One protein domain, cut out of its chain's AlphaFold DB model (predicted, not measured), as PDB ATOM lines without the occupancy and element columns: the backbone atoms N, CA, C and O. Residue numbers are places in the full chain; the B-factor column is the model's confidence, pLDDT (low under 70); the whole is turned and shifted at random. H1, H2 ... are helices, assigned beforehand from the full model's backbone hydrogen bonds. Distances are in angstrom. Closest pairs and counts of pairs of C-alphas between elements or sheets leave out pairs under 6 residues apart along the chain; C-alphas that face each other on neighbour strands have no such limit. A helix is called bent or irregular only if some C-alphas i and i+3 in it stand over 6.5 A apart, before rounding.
ATOM      1  N   THR A 432     107.249 -33.148  76.838       95.75
ATOM      2  CA  THR A 432     108.493 -33.830  76.432       95.75
ATOM      3  C   THR A 432     108.885 -33.532  74.987       95.75
ATOM      4  O   THR A 432     108.058 -33.139  74.168       95.75
ATOM      5  N   ALA A 433     110.154 -33.774  74.642       94.69
ATOM      6  CA  ALA A 433     110.615 -33.683  73.256       94.69
ATOM      7  C   ALA A 433     109.892 -34.667  72.317       94.69
ATOM      8  O   ALA A 433     109.646 -34.337  71.163       94.69
ATOM      9  N   GLU A 434     109.501 -35.852  72.803       95.12
ATOM     10  CA  GLU A 434     108.704 -36.808  72.021       95.12
ATOM     11  C   GLU A 434     107.290 -36.272  71.744       95.12
ATOM     12  O   GLU A 434     106.810 -36.349  70.613       95.12
ATOM     13  N   MET A 435     106.641 -35.683  72.755       97.00
ATOM     14  CA  MET A 435     105.343 -35.019  72.592       97.00
ATOM     15  C   MET A 435     105.444 -33.867  71.589       97.00
ATOM     16  O   MET A 435     104.585 -33.734  70.719       97.00
ATOM     17  N   LEU A 436     106.529 -33.087  71.651       95.69
ATOM     18  CA  LEU A 436     106.784 -31.989  70.720       95.69
ATOM     19  C   LEU A 436     107.003 -32.466  69.282       95.69
ATOM     20  O   LEU A 436     106.455 -31.888  68.346       95.69
ATOM     21  N   LEU A 437     107.756 -33.549  69.099       93.50
ATOM     22  CA  LEU A 437     107.945 -34.168  67.789       93.50
ATOM     23  C   LEU A 437     106.598 -34.593  67.184       93.50
ATOM     24  O   LEU A 437     106.324 -34.313  66.021       93.50
ATOM     25  N   LYS A 438     105.738 -35.237  67.983       93.19
ATOM     26  CA  LYS A 438     104.409 -35.687  67.545       93.19
ATOM     27  C   LYS A 438     103.473 -34.523  67.237       93.19
ATOM     28  O   LYS A 438     102.824 -34.536  66.198       93.19
ATOM     29  N   VAL A 439     103.404 -33.519  68.113       93.38
ATOM     30  CA  VAL A 439     102.466 -32.401  67.942       93.38
ATOM     31  C   VAL A 439     102.850 -31.491  66.782       93.38
ATOM     32  O   VAL A 439     101.981 -30.955  66.111       93.38
ATOM     33  N   THR A 440     104.148 -31.344  66.507       89.88
ATOM     34  CA  THR A 440     104.625 -30.546  65.373       89.88
ATOM     35  C   THR A 440     104.618 -31.328  64.059       89.88
ATOM     36  O   THR A 440     104.849 -30.746  62.996       89.88
ATOM     37  N   ALA A 441     104.316 -32.629  64.079       85.25
ATOM     38  CA  ALA A 441     104.253 -33.444  62.876       85.25
ATOM     39  C   ALA A 441     103.065 -33.024  61.998       85.25
ATOM     40  O   ALA A 441     101.906 -33.315  62.285       85.25
ATOM     41  N   GLY A 442     103.362 -32.349  60.888       75.69
ATOM     42  CA  GLY A 442     102.357 -31.974  59.891       75.69
ATOM     43  C   GLY A 442     101.531 -30.730  60.231       75.69
ATOM     44  O   GLY A 442     100.572 -30.451  59.515       75.69
ATOM     45  N   VAL A 443     101.899 -29.962  61.265       86.06
ATOM     46  CA  VAL A 443     101.299 -28.636  61.503       86.06
ATOM     47  C   VAL A 443     101.874 -27.598  60.540       86.06
ATOM     48  O   VAL A 443     103.037 -27.680  60.135       86.06
ATOM     49  N   ASN A 444     101.046 -26.619  60.174       86.31
ATOM     50  CA  ASN A 444     101.482 -25.447  59.422       86.31
ATOM     51  C   ASN A 444     102.206 -24.447  60.341       86.31
ATOM     52  O   ASN A 444     102.228 -24.598  61.563       86.31
ATOM     53  N   CYS A 445     102.773 -23.401  59.750       86.00
ATOM     54  CA  CYS A 445     103.561 -22.422  60.488       86.00
ATOM     55  C   CYS A 445     102.757 -21.597  61.493       86.00
ATOM     56  O   CYS A 445     103.233 -21.382  62.597       86.00
ATOM     57  N   THR A 446     101.518 -21.223  61.170       87.94
ATOM     58  CA  THR A 446     100.648 -20.492  62.101       87.94
ATOM     59  C   THR A 446     100.416 -21.277  63.393       87.94
ATOM     60  O   THR A 446     100.609 -20.746  64.479       87.94
ATOM     61  N   ASN A 447     100.067 -22.561  63.290       90.81
ATOM     62  CA  ASN A 447      99.835 -23.400  64.466       90.81
ATOM     63  C   ASN A 447     101.151 -23.763  65.173       90.81
ATOM     64  O   ASN A 447     101.178 -23.910  66.390       90.81
ATOM     65  N   TYR A 448     102.252 -23.888  64.426       91.88
ATOM     66  CA  TYR A 448     103.585 -24.045  65.006       91.88
ATOM     67  C   TYR A 448     103.971 -22.845  65.881       91.88
ATOM     68  O   TYR A 448     104.433 -23.050  67.000       91.88
ATOM     69  N   HIS A 449     103.740 -21.613  65.415       90.88
ATOM     70  CA  HIS A 449     104.029 -20.394  66.182       90.88
ATOM     71  C   HIS A 449     103.261 -20.363  67.498       90.88
ATOM     72  O   HIS A 449     103.863 -20.111  68.531       90.88
ATOM     73  N   VAL A 450     101.983 -20.745  67.482       94.25
ATOM     74  CA  VAL A 450     101.161 -20.879  68.694       94.25
ATOM     75  C   VAL A 450     101.751 -21.886  69.693       94.25
ATOM     76  O   VAL A 450     101.782 -21.635  70.898       94.25
ATOM     77  N   ILE A 451     102.246 -23.033  69.212       95.19
ATOM     78  CA  ILE A 451     102.896 -24.035  70.073       95.19
ATOM     79  C   ILE A 451     104.181 -23.461  70.685       95.19
ATOM     80  O   ILE A 451     104.427 -23.652  71.875       95.19
ATOM     81  N   VAL A 452     105.002 -22.769  69.890       94.75
ATOM     82  CA  VAL A 452     106.256 -22.150  70.353       94.75
ATOM     83  C   VAL A 452     105.989 -21.036  71.361       94.75
ATOM     84  O   VAL A 452     106.684 -20.981  72.374       94.75
ATOM     85  N   GLU A 453     104.981 -20.203  71.119       94.38
ATOM     86  CA  GLU A 453     104.538 -19.138  72.020       94.38
ATOM     87  C   GLU A 453     104.147 -19.711  73.387       94.38
ATOM     88  O   GLU A 453     104.788 -19.391  74.387       94.38
ATOM     89  N   GLY A 454     103.207 -20.665  73.424       94.44
ATOM     90  CA  GLY A 454     102.780 -21.291  74.679       94.44
ATOM     91  C   GLY A 454     103.919 -22.007  75.417       94.44
ATOM     92  O   GLY A 454     104.032 -21.930  76.640       94.44
ATOM     93  N   MET A 455     104.825 -22.670  74.688       95.31
ATOM     94  CA  MET A 455     106.032 -23.277  75.273       95.31
ATOM     95  C   MET A 455     107.021 -22.226  75.800       95.31
ATOM     96  O   MET A 455     107.735 -22.484  76.772       95.31
ATOM     97  N   GLY A 456     107.078 -21.059  75.158       95.19
ATOM     98  CA  GLY A 456     107.882 -19.914  75.562       95.19
ATOM     99  C   GLY A 456     107.401 -19.306  76.877       95.19
ATOM    100  O   GLY A 456     108.226 -19.044  77.753       95.19
ATOM    101  N   ASP A 457     106.086 -19.197  77.070       94.12
ATOM    102  CA  ASP A 457     105.480 -18.672  78.304       94.12
ATOM    103  C   ASP A 457     105.873 -19.478  79.549       94.12
ATOM    104  O   ASP A 457     106.045 -18.938  80.643       94.12
ATOM    105  N   VAL A 458     106.080 -20.787  79.385       93.50
ATOM    106  CA  VAL A 458     106.482 -21.695  80.469       93.50
ATOM    107  C   VAL A 458     107.982 -22.012  80.486       93.50
ATOM    108  O   VAL A 458     108.423 -22.859  81.270       93.50
ATOM    109  N   PHE A 459     108.791 -21.335  79.663       95.00
ATOM    110  CA  PHE A 459     110.221 -21.610  79.495       95.00
ATOM    111  C   PHE A 459     110.970 -21.630  80.831       95.00
ATOM    112  O   PHE A 459     111.696 -22.582  81.137       95.00
ATOM    113  N   HIS A 460     110.749 -20.621  81.679       93.12
ATOM    114  CA  HIS A 460     111.428 -20.504  82.971       93.12
ATOM    115  C   HIS A 460     111.040 -21.601  83.976       93.12
ATOM    116  O   HIS A 460     111.827 -21.903  84.875       93.12
ATOM    117  N   ASN A 461     109.899 -22.265  83.770       91.75
ATOM    118  CA  ASN A 461     109.393 -23.338  84.628       91.75
ATOM    119  C   ASN A 461     109.947 -24.720  84.230       91.75
ATOM    120  O   ASN A 461     109.740 -25.697  84.955       91.75
ATOM    121  N   MET A 462     110.644 -24.815  83.094       93.44
ATOM    122  CA  MET A 462     111.314 -26.031  82.625       93.44
ATOM    123  C   MET A 462     112.729 -26.158  83.194       93.44
ATOM    124  O   MET A 462     113.415 -25.158  83.429       93.44
ATOM    125  N   THR A 463     113.207 -27.397  83.339       93.06
ATOM    126  CA  THR A 463     114.620 -27.670  83.639       93.06
ATOM    127  C   THR A 463     115.504 -27.319  82.442       93.06
ATOM    128  O   THR A 463     115.060 -27.364  81.295       93.06
ATOM    129  N   PHE A 464     116.783 -27.020  82.690       91.94
ATOM    130  CA  PHE A 464     117.734 -26.708  81.619       91.94
ATOM    131  C   PHE A 464     117.837 -27.836  80.580       91.94
ATOM    132  O   PHE A 464     117.699 -27.583  79.387       91.94
ATOM    133  N   THR A 465     117.957 -29.093  81.026       93.62
ATOM    134  CA  THR A 465     117.968 -30.268  80.138       93.62
ATOM    135  C   THR A 465     116.718 -30.329  79.265       93.62
ATOM    136  O   THR A 465     116.818 -30.556  78.063       93.62
ATOM    137  N   ARG A 466     115.534 -30.058  79.833       94.31
ATOM    138  CA  ARG A 466     114.287 -30.064  79.065       94.31
ATOM    139  C   ARG A 466     114.262 -28.953  78.010       94.31
ATOM    140  O   ARG A 466     113.843 -29.206  76.884       94.31
ATOM    141  N   ARG A 467     114.764 -27.754  78.331       96.19
ATOM    142  CA  ARG A 467     114.899 -26.660  77.351       96.19
ATOM    143  C   ARG A 467     115.819 -27.052  76.198       96.19
ATOM    144  O   ARG A 467     115.461 -26.803  75.053       96.19
ATOM    145  N   GLN A 468     116.947 -27.709  76.471       94.12
ATOM    146  CA  GLN A 468     117.858 -28.196  75.424       94.12
ATOM    147  C   GLN A 468     117.188 -29.238  74.518       94.12
ATOM    148  O   GLN A 468     117.247 -29.127  73.294       94.12
ATOM    149  N   GLU A 469     116.506 -30.225  75.109       95.62
ATOM    150  CA  GLU A 469     115.781 -31.264  74.369       95.62
ATOM    151  C   GLU A 469     114.714 -30.671  73.438       95.62
ATOM    152  O   GLU A 469     114.638 -31.057  72.272       95.62
ATOM    153  N   ILE A 470     113.912 -29.721  73.939       96.31
ATOM    154  CA  ILE A 470     112.882 -29.013  73.165       96.31
ATOM    155  C   ILE A 470     113.510 -28.174  72.054       96.31
ATOM    156  O   ILE A 470     113.079 -28.267  70.907       96.31
ATOM    157  N   THR A 471     114.554 -27.404  72.373       95.69
ATOM    158  CA  THR A 471     115.237 -26.531  71.407       95.69
ATOM    159  C   THR A 471     115.741 -27.330  70.211       95.69
ATOM    160  O   THR A 471     115.515 -26.929  69.073       95.69
ATOM    161  N   ARG A 472     116.339 -28.505  70.447       94.25
ATOM    162  CA  ARG A 472     116.802 -29.388  69.370       94.25
ATOM    163  C   ARG A 472     115.665 -29.777  68.418       94.25
ATOM    164  O   ARG A 472     115.837 -29.683  67.208       94.25
ATOM    165  N   ILE A 473     114.504 -30.167  68.951       94.62
ATOM    166  CA  ILE A 473     113.332 -30.528  68.133       94.62
ATOM    167  C   ILE A 473     112.803 -29.319  67.353       94.62
ATOM    168  O   ILE A 473     112.484 -29.453  66.174       94.62
ATOM    169  N   LEU A 474     112.725 -28.138  67.978       93.56
ATOM    170  CA  LEU A 474     112.267 -26.921  67.301       93.56
ATOM    171  C   LEU A 474     113.182 -26.550  66.128       93.56
ATOM    172  O   LEU A 474     112.686 -26.277  65.036       93.56
ATOM    173  N   VAL A 475     114.502 -26.600  66.322       91.50
ATOM    174  CA  VAL A 475     115.473 -26.317  65.256       91.50
ATOM    175  C   VAL A 475     115.397 -27.370  64.148       91.50
ATOM    176  O   VAL A 475     115.325 -27.005  62.976       91.50
ATOM    177  N   GLU A 476     115.348 -28.665  64.483       89.56
ATOM    178  CA  GLU A 476     115.156 -29.740  63.495       89.56
ATOM    179  C   GLU A 476     113.894 -29.506  62.655       89.56
ATOM    180  O   GLU A 476     113.932 -29.601  61.426       89.56
ATOM    181  N   ARG A 477     112.793 -29.099  63.295       88.38
ATOM    182  CA  ARG A 477     111.536 -28.801  62.609       88.38
ATOM    183  C   ARG A 477     111.647 -27.602  61.662       88.38
ATOM    184  O   ARG A 477     111.132 -27.658  60.546       88.38
ATOM    185  N   LEU A 478     112.346 -26.541  62.060       87.25
ATOM    186  CA  LEU A 478     112.599 -25.388  61.190       87.25
ATOM    187  C   LEU A 478     113.475 -25.755  59.985       87.25
ATOM    188  O   LEU A 478     113.196 -25.302  58.871       87.25
ATOM    189  N   LYS A 479     114.476 -26.627  60.170       84.75
ATOM    190  CA  LYS A 479     115.287 -27.163  59.063       84.75
ATOM    191  C   LYS A 479     114.423 -27.954  58.073       84.75
ATOM    192  O   LYS A 479     114.558 -27.770  56.865       84.75
ATOM    193  N   GLU A 480     113.488 -28.779  58.552       81.25
ATOM    194  CA  GLU A 480     112.538 -29.489  57.682       81.25
ATOM    195  C   GLU A 480     111.658 -28.532  56.868       81.25
ATOM    196  O   GLU A 480     111.503 -28.721  55.657       81.25
ATOM    197  N   PHE A 481     111.115 -27.485  57.498       77.31
ATOM    198  CA  PHE A 481     110.317 -26.474  56.801       77.31
ATOM    199  C   PHE A 481     111.123 -25.748  55.715       77.31
ATOM    200  O   PHE A 481     110.606 -25.506  54.622       77.31
ATOM    201  N   ALA A 482     112.399 -25.445  55.972       71.12
ATOM    202  CA  ALA A 482     113.275 -24.814  54.988       71.12
ATOM    203  C   ALA A 482     113.502 -25.699  53.746       71.12
ATOM    204  O   ALA A 482     113.513 -25.196  52.621       71.12
ATOM    205  N   VAL A 483     113.632 -27.019  53.933       68.12
ATOM    206  CA  VAL A 483     113.871 -27.990  52.850       68.12
ATOM    207  C   VAL A 483     112.604 -28.292  52.042       68.12
ATOM    208  O   VAL A 483     112.678 -28.450  50.823       68.12
ATOM    209  N   GLN A 484     111.440 -28.388  52.689       57.78
ATOM    210  CA  GLN A 484     110.215 -28.857  52.033       57.78
ATOM    211  C   GLN A 484     109.570 -27.831  51.087       57.78
ATOM    212  O   GLN A 484     108.905 -28.241  50.136       57.78
ATOM    213  N   PHE A 485     109.769 -26.523  51.297       49.88
ATOM    214  CA  PHE A 485     108.926 -25.511  50.642       49.88
ATOM    215  C   PHE A 485     109.638 -24.565  49.660       49.88
ATOM    216  O   PHE A 485     108.952 -23.833  48.951       49.88
ATOM    217  N   ASN A 486     110.977 -24.567  49.547       51.38
ATOM    218  CA  ASN A 486     111.767 -23.668  48.666       51.38
ATOM    219  C   ASN A 486     111.431 -22.152  48.764       51.38
ATOM    220  O   ASN A 486     111.937 -21.349  47.979       51.38
ATOM    221  N   ASN A 487     110.591 -21.769  49.727       50.69
ATOM    222  CA  ASN A 487     110.216 -20.445  50.210       50.69
ATOM    223  C   ASN A 487     109.342 -20.688  51.472       50.69
ATOM    224  O   ASN A 487     108.395 -21.467  51.374       50.69
ATOM    225  N   PRO A 488     109.651 -20.145  52.664       54.69
ATOM    226  CA  PRO A 488     109.269 -20.761  53.933       54.69
ATOM    227  C   PRO A 488     107.893 -20.277  54.379       54.69
ATOM    228  O   PRO A 488     107.710 -19.085  54.632       54.69
ATOM    229  N   ASP A 489     106.955 -21.193  54.598       56.88
ATOM    230  CA  ASP A 489     105.657 -20.851  55.194       56.88
ATOM    231  C   ASP A 489     105.796 -20.223  56.605       56.88
ATOM    232  O   ASP A 489     104.855 -19.607  57.091       56.88
ATOM    233  N   CYS A 490     106.978 -20.302  57.238       73.06
ATOM    234  CA  CYS A 490     107.277 -19.747  58.571       73.06
ATOM    235  C   CYS A 490     108.102 -18.444  58.531       73.06
ATOM    236  O   CYS A 490     108.473 -17.917  59.577       73.06
ATOM    237  N   ARG A 491     108.459 -17.944  57.338       75.62
ATOM    238  CA  ARG A 491     109.192 -16.670  57.153       75.62
ATOM    239  C   ARG A 491     108.376 -15.624  56.400       75.62
ATOM    240  O   ARG A 491     108.746 -14.454  56.371       75.62
ATOM    241  N   LYS A 492     107.283 -16.051  55.766       66.69
ATOM    242  CA  LYS A 492     106.354 -15.171  55.066       66.69
ATOM    243  C   LYS A 492     105.840 -14.096  56.032       66.69
ATOM    244  O   LYS A 492     105.456 -14.415  57.150       66.69
ATOM    245  N   ASP A 493     105.874 -12.842  55.586       67.44
ATOM    246  CA  ASP A 493     105.417 -11.655  56.323       67.44
ATOM    247  C   ASP A 493     106.274 -11.223  57.540       67.44
ATOM    248  O   ASP A 493     105.892 -10.286  58.235       67.44
ATOM    249  N   ILE A 494     107.462 -11.813  57.749       68.56
ATOM    250  CA  ILE A 494     108.424 -11.399  58.790       68.56
ATOM    251  C   ILE A 494     109.560 -10.573  58.172       68.56
ATOM    252  O   ILE A 494     110.201 -10.999  57.206       68.56
ATOM    253  N   GLY A 495     109.804  -9.373  58.711       69.88
ATOM    254  CA  GLY A 495     110.643  -8.361  58.062       69.88
ATOM    255  C   GLY A 495     112.149  -8.506  58.295       69.88
ATOM    256  O   GLY A 495     112.936  -8.036  57.470       69.88
ATOM    257  N   ASN A 496     112.568  -9.132  59.399       82.25
ATOM    258  CA  ASN A 496     113.980  -9.283  59.770       82.25
ATOM    259  C   ASN A 496     114.255 -10.580  60.559       82.25
ATOM    260  O   ASN A 496     113.333 -11.242  61.032       82.25
ATOM    261  N   ASP A 497     115.533 -10.951  60.689       82.69
ATOM    262  CA  ASP A 497     115.943 -12.222  61.308       82.69
ATOM    263  C   ASP A 497     115.763 -12.254  62.838       82.69
ATOM    264  O   ASP A 497     115.512 -13.322  63.390       82.69
ATOM    265  N   THR A 498     115.834 -11.102  63.516       84.44
ATOM    266  CA  THR A 498     115.558 -10.977  64.964       84.44
ATOM    267  C   THR A 498     114.095 -11.327  65.262       84.44
ATOM    268  O   THR A 498     113.801 -12.194  66.081       84.44
ATOM    269  N   GLU A 499     113.162 -10.710  64.534       85.69
ATOM    270  CA  GLU A 499     111.727 -10.999  64.618       85.69
ATOM    271  C   GLU A 499     111.437 -12.458  64.241       85.69
ATOM    272  O   GLU A 499     110.641 -13.133  64.893       85.69
ATOM    273  N   TRP A 500     112.142 -12.982  63.233       87.44
ATOM    274  CA  TRP A 500     111.990 -14.369  62.805       87.44
ATOM    275  C   TRP A 500     112.372 -15.370  63.896       87.44
ATOM    276  O   TRP A 500     111.603 -16.300  64.146       87.44
ATOM    277  N   LEU A 501     113.511 -15.179  64.569       88.88
ATOM    278  CA  LEU A 501     113.910 -16.018  65.704       88.88
ATOM    279  C   LEU A 501     112.948 -15.866  66.883       88.88
ATOM    280  O   LEU A 501     112.558 -16.868  67.479       88.88
ATOM    281  N   GLY A 502     112.508 -14.640  67.172       88.50
ATOM    282  CA  GLY A 502     111.522 -14.372  68.217       88.50
ATOM    283  C   GLY A 502     110.218 -15.151  68.020       88.50
ATOM    284  O   GLY A 502     109.728 -15.767  68.959       88.50
ATOM    285  N   ILE A 503     109.695 -15.200  66.794       89.00
ATOM    286  CA  ILE A 503     108.443 -15.906  66.484       89.00
ATOM    287  C   ILE A 503     108.645 -17.429  66.396       89.00
ATOM    288  O   ILE A 503     107.796 -18.200  66.838       89.00
ATOM    289  N   ASN A 504     109.753 -17.889  65.810       89.44
ATOM    290  CA  ASN A 504     109.946 -19.313  65.508       89.44
ATOM    291  C   ASN A 504     110.617 -20.107  66.633       89.44
ATOM    292  O   ASN A 504     110.457 -21.320  66.692       89.44
ATOM    293  N   LEU A 505     111.374 -19.452  67.509       92.56
ATOM    294  CA  LEU A 505     112.068 -20.094  68.627       92.56
ATOM    295  C   LEU A 505     111.808 -19.392  69.965       92.56
ATOM    296  O   LEU A 505     112.019 -20.008  71.010       92.56
ATOM    297  N   GLY A 506     111.361 -18.134  69.974       93.25
ATOM    298  CA  GLY A 506     111.101 -17.388  71.205       93.25
ATOM    299  C   GLY A 506     112.304 -17.428  72.159       93.25
ATOM    300  O   GLY A 506     113.446 -17.241  71.715       93.25
ATOM    301  N   PRO A 507     112.103 -17.723  73.459       94.25
ATOM    302  CA  PRO A 507     113.199 -17.798  74.428       94.25
ATOM    303  C   PRO A 507     114.158 -18.977  74.183       94.25
ATOM    304  O   PRO A 507     115.307 -18.935  74.634       94.25
ATOM    305  N   PHE A 508     113.741 -20.007  73.434       95.31
ATOM    306  CA  PHE A 508     114.590 -21.155  73.102       95.31
ATOM    307  C   PHE A 508     115.751 -20.785  72.172       95.31
ATOM    308  O   PHE A 508     116.749 -21.504  72.145       95.31
ATOM    309  N   THR A 509     115.688 -19.631  71.494       92.81
ATOM    310  CA  THR A 509     116.808 -19.088  70.705       92.81
ATOM    311  C   THR A 509     118.098 -19.054  71.517       92.81
ATOM    312  O   THR A 509     119.136 -19.477  71.028       92.81
ATOM    313  N   THR A 510     118.026 -18.644  72.786       90.19
ATOM    314  CA  THR A 510     119.196 -18.490  73.671       90.19
ATOM    315  C   THR A 510     119.849 -19.809  74.095       90.19
ATOM    316  O   THR A 510     120.956 -19.800  74.626       90.19
ATOM    317  N   VAL A 511     119.165 -20.936  73.874       92.06
ATOM    318  CA  VAL A 511     119.615 -22.292  74.226       92.06
ATOM    319  C   VAL A 511     120.119 -23.051  72.992       92.06
ATOM    320  O   VAL A 511     120.753 -24.095  73.129       92.06
ATOM    321  N   ALA A 512     119.830 -22.556  71.785       91.12
ATOM    322  CA  ALA A 512     120.244 -23.199  70.545       91.12
ATOM    323  C   ALA A 512     121.762 -23.092  70.343       91.12
ATOM    324  O   ALA A 512     122.385 -22.110  70.733       91.12
ATOM    325  N   ASN A 513     122.368 -24.071  69.676       89.50
ATOM    326  CA  ASN A 513     123.762 -23.934  69.258       89.50
ATOM    327  C   ASN A 513     123.844 -22.952  68.082       89.50
ATOM    328  O   ASN A 513     123.002 -22.992  67.181       89.50
ATOM    329  N   TYR A 514     124.875 -22.108  68.031       86.94
ATOM    330  CA  TYR A 514     125.013 -21.151  66.929       86.94
ATOM    331  C   TYR A 514     125.186 -21.853  65.571       86.94
ATOM    332  O   TYR A 514     124.598 -21.417  64.582       86.94
ATOM    333  N   THR A 515     125.874 -23.001  65.519       85.81
ATOM    334  CA  THR A 515     125.961 -23.831  64.298       85.81
ATOM    335  C   THR A 515     124.582 -24.243  63.771       85.81
ATOM    336  O   THR A 515     124.337 -24.186  62.567       85.81
ATOM    337  N   ASP A 516     123.653 -24.600  64.659       86.62
ATOM    338  CA  ASP A 516     122.289 -24.968  64.277       86.62
ATOM    339  C   ASP A 516     121.497 -23.763  63.761       86.62
ATOM    340  O   ASP A 516     120.786 -23.878  62.763       86.62
ATOM    341  N   LEU A 517     121.655 -22.600  64.402       85.31
ATOM    342  CA  LEU A 517     121.043 -21.347  63.959       85.31
ATOM    343  C   LEU A 517     121.574 -20.910  62.587       85.31
ATOM    344  O   LEU A 517     120.800 -20.496  61.727       85.31
ATOM    345  N   LYS A 518     122.877 -21.062  62.342       81.19
ATOM    346  CA  LYS A 518     123.524 -20.748  61.062       81.19
ATOM    347  C   LYS A 518     122.931 -21.542  59.895       81.19
ATOM    348  O   LYS A 518     122.787 -21.008  58.795       81.19
ATOM    349  N   GLU A 519     122.538 -22.792  60.127       83.38
ATOM    350  CA  GLU A 519     121.877 -23.630  59.118       83.38
ATOM    351  C   GLU A 519     120.447 -23.162  58.768       83.38
ATOM    352  O   GLU A 519     119.910 -23.575  57.741       83.38
ATOM    353  N   LEU A 520     119.844 -22.259  59.554       80.94
ATOM    354  CA  LEU A 520     118.500 -21.706  59.312       80.94
ATOM    355  C   LEU A 520     118.483 -20.506  58.344       80.94
ATOM    356  O   LEU A 520     117.443 -19.867  58.171       80.94
ATOM    357  N   ASN A 521     119.607 -20.201  57.680       74.69
ATOM    358  CA  ASN A 521     119.734 -19.085  56.731       74.69
ATOM    359  C   ASN A 521     119.326 -17.723  57.337       74.69
ATOM    360  O   ASN A 521     118.687 -16.889  56.683       74.69
ATOM    361  N   ILE A 522     119.664 -17.517  58.610       76.25
ATOM    362  CA  ILE A 522     119.615 -16.207  59.261       76.25
ATOM    363  C   ILE A 522     120.937 -15.478  59.015       76.25
ATOM    364  O   ILE A 522     122.015 -16.078  59.032       76.25
ATOM    365  N   SER A 523     120.883 -14.168  58.807       73.50
ATOM    366  CA  SER A 523     122.064 -13.331  58.945       73.50
ATOM    367  C   SER A 523     122.316 -13.133  60.434       73.50
ATOM    368  O   SER A 523     121.584 -12.407  61.101       73.50
ATOM    369  N   GLY A 524     123.361 -13.767  60.970       69.19
ATOM    370  CA  GLY A 524     123.665 -13.687  62.402       69.19
ATOM    371  C   GLY A 524     123.851 -12.251  62.928       69.19
ATOM    372  O   GLY A 524     123.569 -11.992  64.091       69.19
ATOM    373  N   LEU A 525     124.225 -11.297  62.063       73.50
ATOM    374  CA  LEU A 525     124.283  -9.868  62.404       73.50
ATOM    375  C   LEU A 525     122.905  -9.196  62.448       73.50
ATOM    376  O   LEU A 525     122.661  -8.375  63.321       73.50
ATOM    377  N   ALA A 526     121.983  -9.564  61.556       75.56
ATOM    378  CA  ALA A 526     120.611  -9.044  61.579       75.56
ATOM    379  C   ALA A 526     119.759  -9.637  62.720       75.56
ATOM    380  O   ALA A 526     118.650  -9.164  62.971       75.56
ATOM    381  N   ALA A 527     120.271 -10.679  63.379       80.88
ATOM    382  CA  ALA A 527     119.655 -11.407  64.484       80.88
ATOM    383  C   ALA A 527     120.292 -11.104  65.855       80.88
ATOM    384  O   ALA A 527     119.954 -11.751  66.846       80.88
ATOM    385  N   LEU A 528     121.242 -10.162  65.916       85.50
ATOM    386  CA  LEU A 528     122.158  -9.973  67.046       85.50
ATOM    387  C   LEU A 528     121.450  -9.769  68.397       85.50
ATOM    388  O   LEU A 528     121.939 -10.241  69.423       85.50
ATOM    389  N   GLU A 529     120.300  -9.095  68.404       83.81
ATOM    390  CA  GLU A 529     119.520  -8.825  69.619       83.81
ATOM    391  C   GLU A 529     118.890 -10.091  70.226       83.81
ATOM    392  O   GLU A 529     118.649 -10.133  71.430       83.81
ATOM    393  N   SER A 530     118.662 -11.138  69.426       85.62
ATOM    394  CA  SER A 530     118.092 -12.413  69.886       85.62
ATOM    395  C   SER A 530     119.139 -13.431  70.345       85.62
ATOM    396  O   SER A 530     118.771 -14.468  70.900       85.62
ATOM    397  N   LEU A 531     120.429 -13.169  70.104       89.50
ATOM    398  CA  LEU A 531     121.511 -14.105  70.409       89.50
ATOM    399  C   LEU A 531     121.972 -14.007  71.870       89.50
ATOM    400  O   LEU A 531     122.068 -12.919  72.446       89.50
ATOM    401  N   SER A 532     122.328 -15.150  72.456       91.44
ATOM    402  CA  SER A 532     123.005 -15.218  73.753       91.44
ATOM    403  C   SER A 532     124.454 -14.696  73.663       91.44
ATOM    404  O   SER A 532     125.015 -14.621  72.565       91.44
TER     405      SER A 532
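Overview. This is residues 432 to 532 of the 688 residues of an uncharacterized protein of Onychostoma macrolepis (UniProt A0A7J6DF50). A long helix, H3, runs down one side of a compact helical body, and H2 runs beside it the other way. The short H1 packs on H3 at one side of this pair, while the short H4 and H5 lie across the other side, H5 bridging H2 and H3. H6 is a single small turn of helix beside H3, and residues 519 to 532 make an end stretch with no named element. The printed part has 101 residues with six named helices in the order H1 to H6 and no named strand, and its class is all helix. The whole is compact, with a radius of gyration of the C-alphas of 12.5 A, and rounded, spanning 31 by 30 by 21 A.

Along the chain. H3, residues 464 to 485, is the longest helix at 32.2 A, from C-alpha 464 at (117.734, -26.708, 81.619) to C-alpha 485 at (108.926, -25.511, 50.642). It is neither bent nor irregular, but only just: C-alphas 482 and 485 are 6.2 A apart. H2, residues 445 to 457, measures 18.3 A. H1, residues 433 to 439, begins with C-alpha 433 at (110.615, -33.683, 73.256) and measures 9.8 A. H4 is residues 497 to 504, 10.2 A, and H5 is residues 506 to 511, 10.3 A. H6, residues 514 to 518, measures 6.1 A.

Arrangement. H3 touches H1 with residues 466 to 473 alone, the closest C-alphas being those of Ala 433 and Ile 470, 5.2 A apart, at a steep tilt of 39 degrees, the same way. H3 touches H5 with residues 467 to 471 alone; the closest C-alphas, of Thr 471 and Phe 508, are 5.7 A apart, and the steep tilt of 67 degrees, opposite ways, is only just short of about perpendicular. H2 and H3 are near each other, with 10 pairs of C-alphas within 10 A. H2 touches H4 with residues 448 to 453 alone, about perpendicular at 85 degrees; the closest C-alphas are those of His 449 and Asn 504, 6.1 A apart. H2 touches H5 with residues 452 to 456 alone, the closest C-alphas being those of Gly 456 and Pro 507, 5.8 A apart. H6 is close to H3 but not clearly touching, Val 475 and Asp 516 having the closest C-alphas, 7.0 A apart. H1 and H4 are apart. Every O i to N i+4 pair is within hydrogen-bond range in H1, H2, H4 and H6; in H3 17 of 18 are, and in H5 0 of 2, beside 3 of 3 O i to N i+3 pairs.

Size, cuts and confidence. The two C-alphas farthest apart, of Asn 461 and Asn 486, are 36.0 A apart. The printed part has no cut. The link from H3 to H4, 11 residues, is long. The mean pLDDT of the printed part is 85.4; residues 483 to 489, 492 to 495 and 524 are under 70.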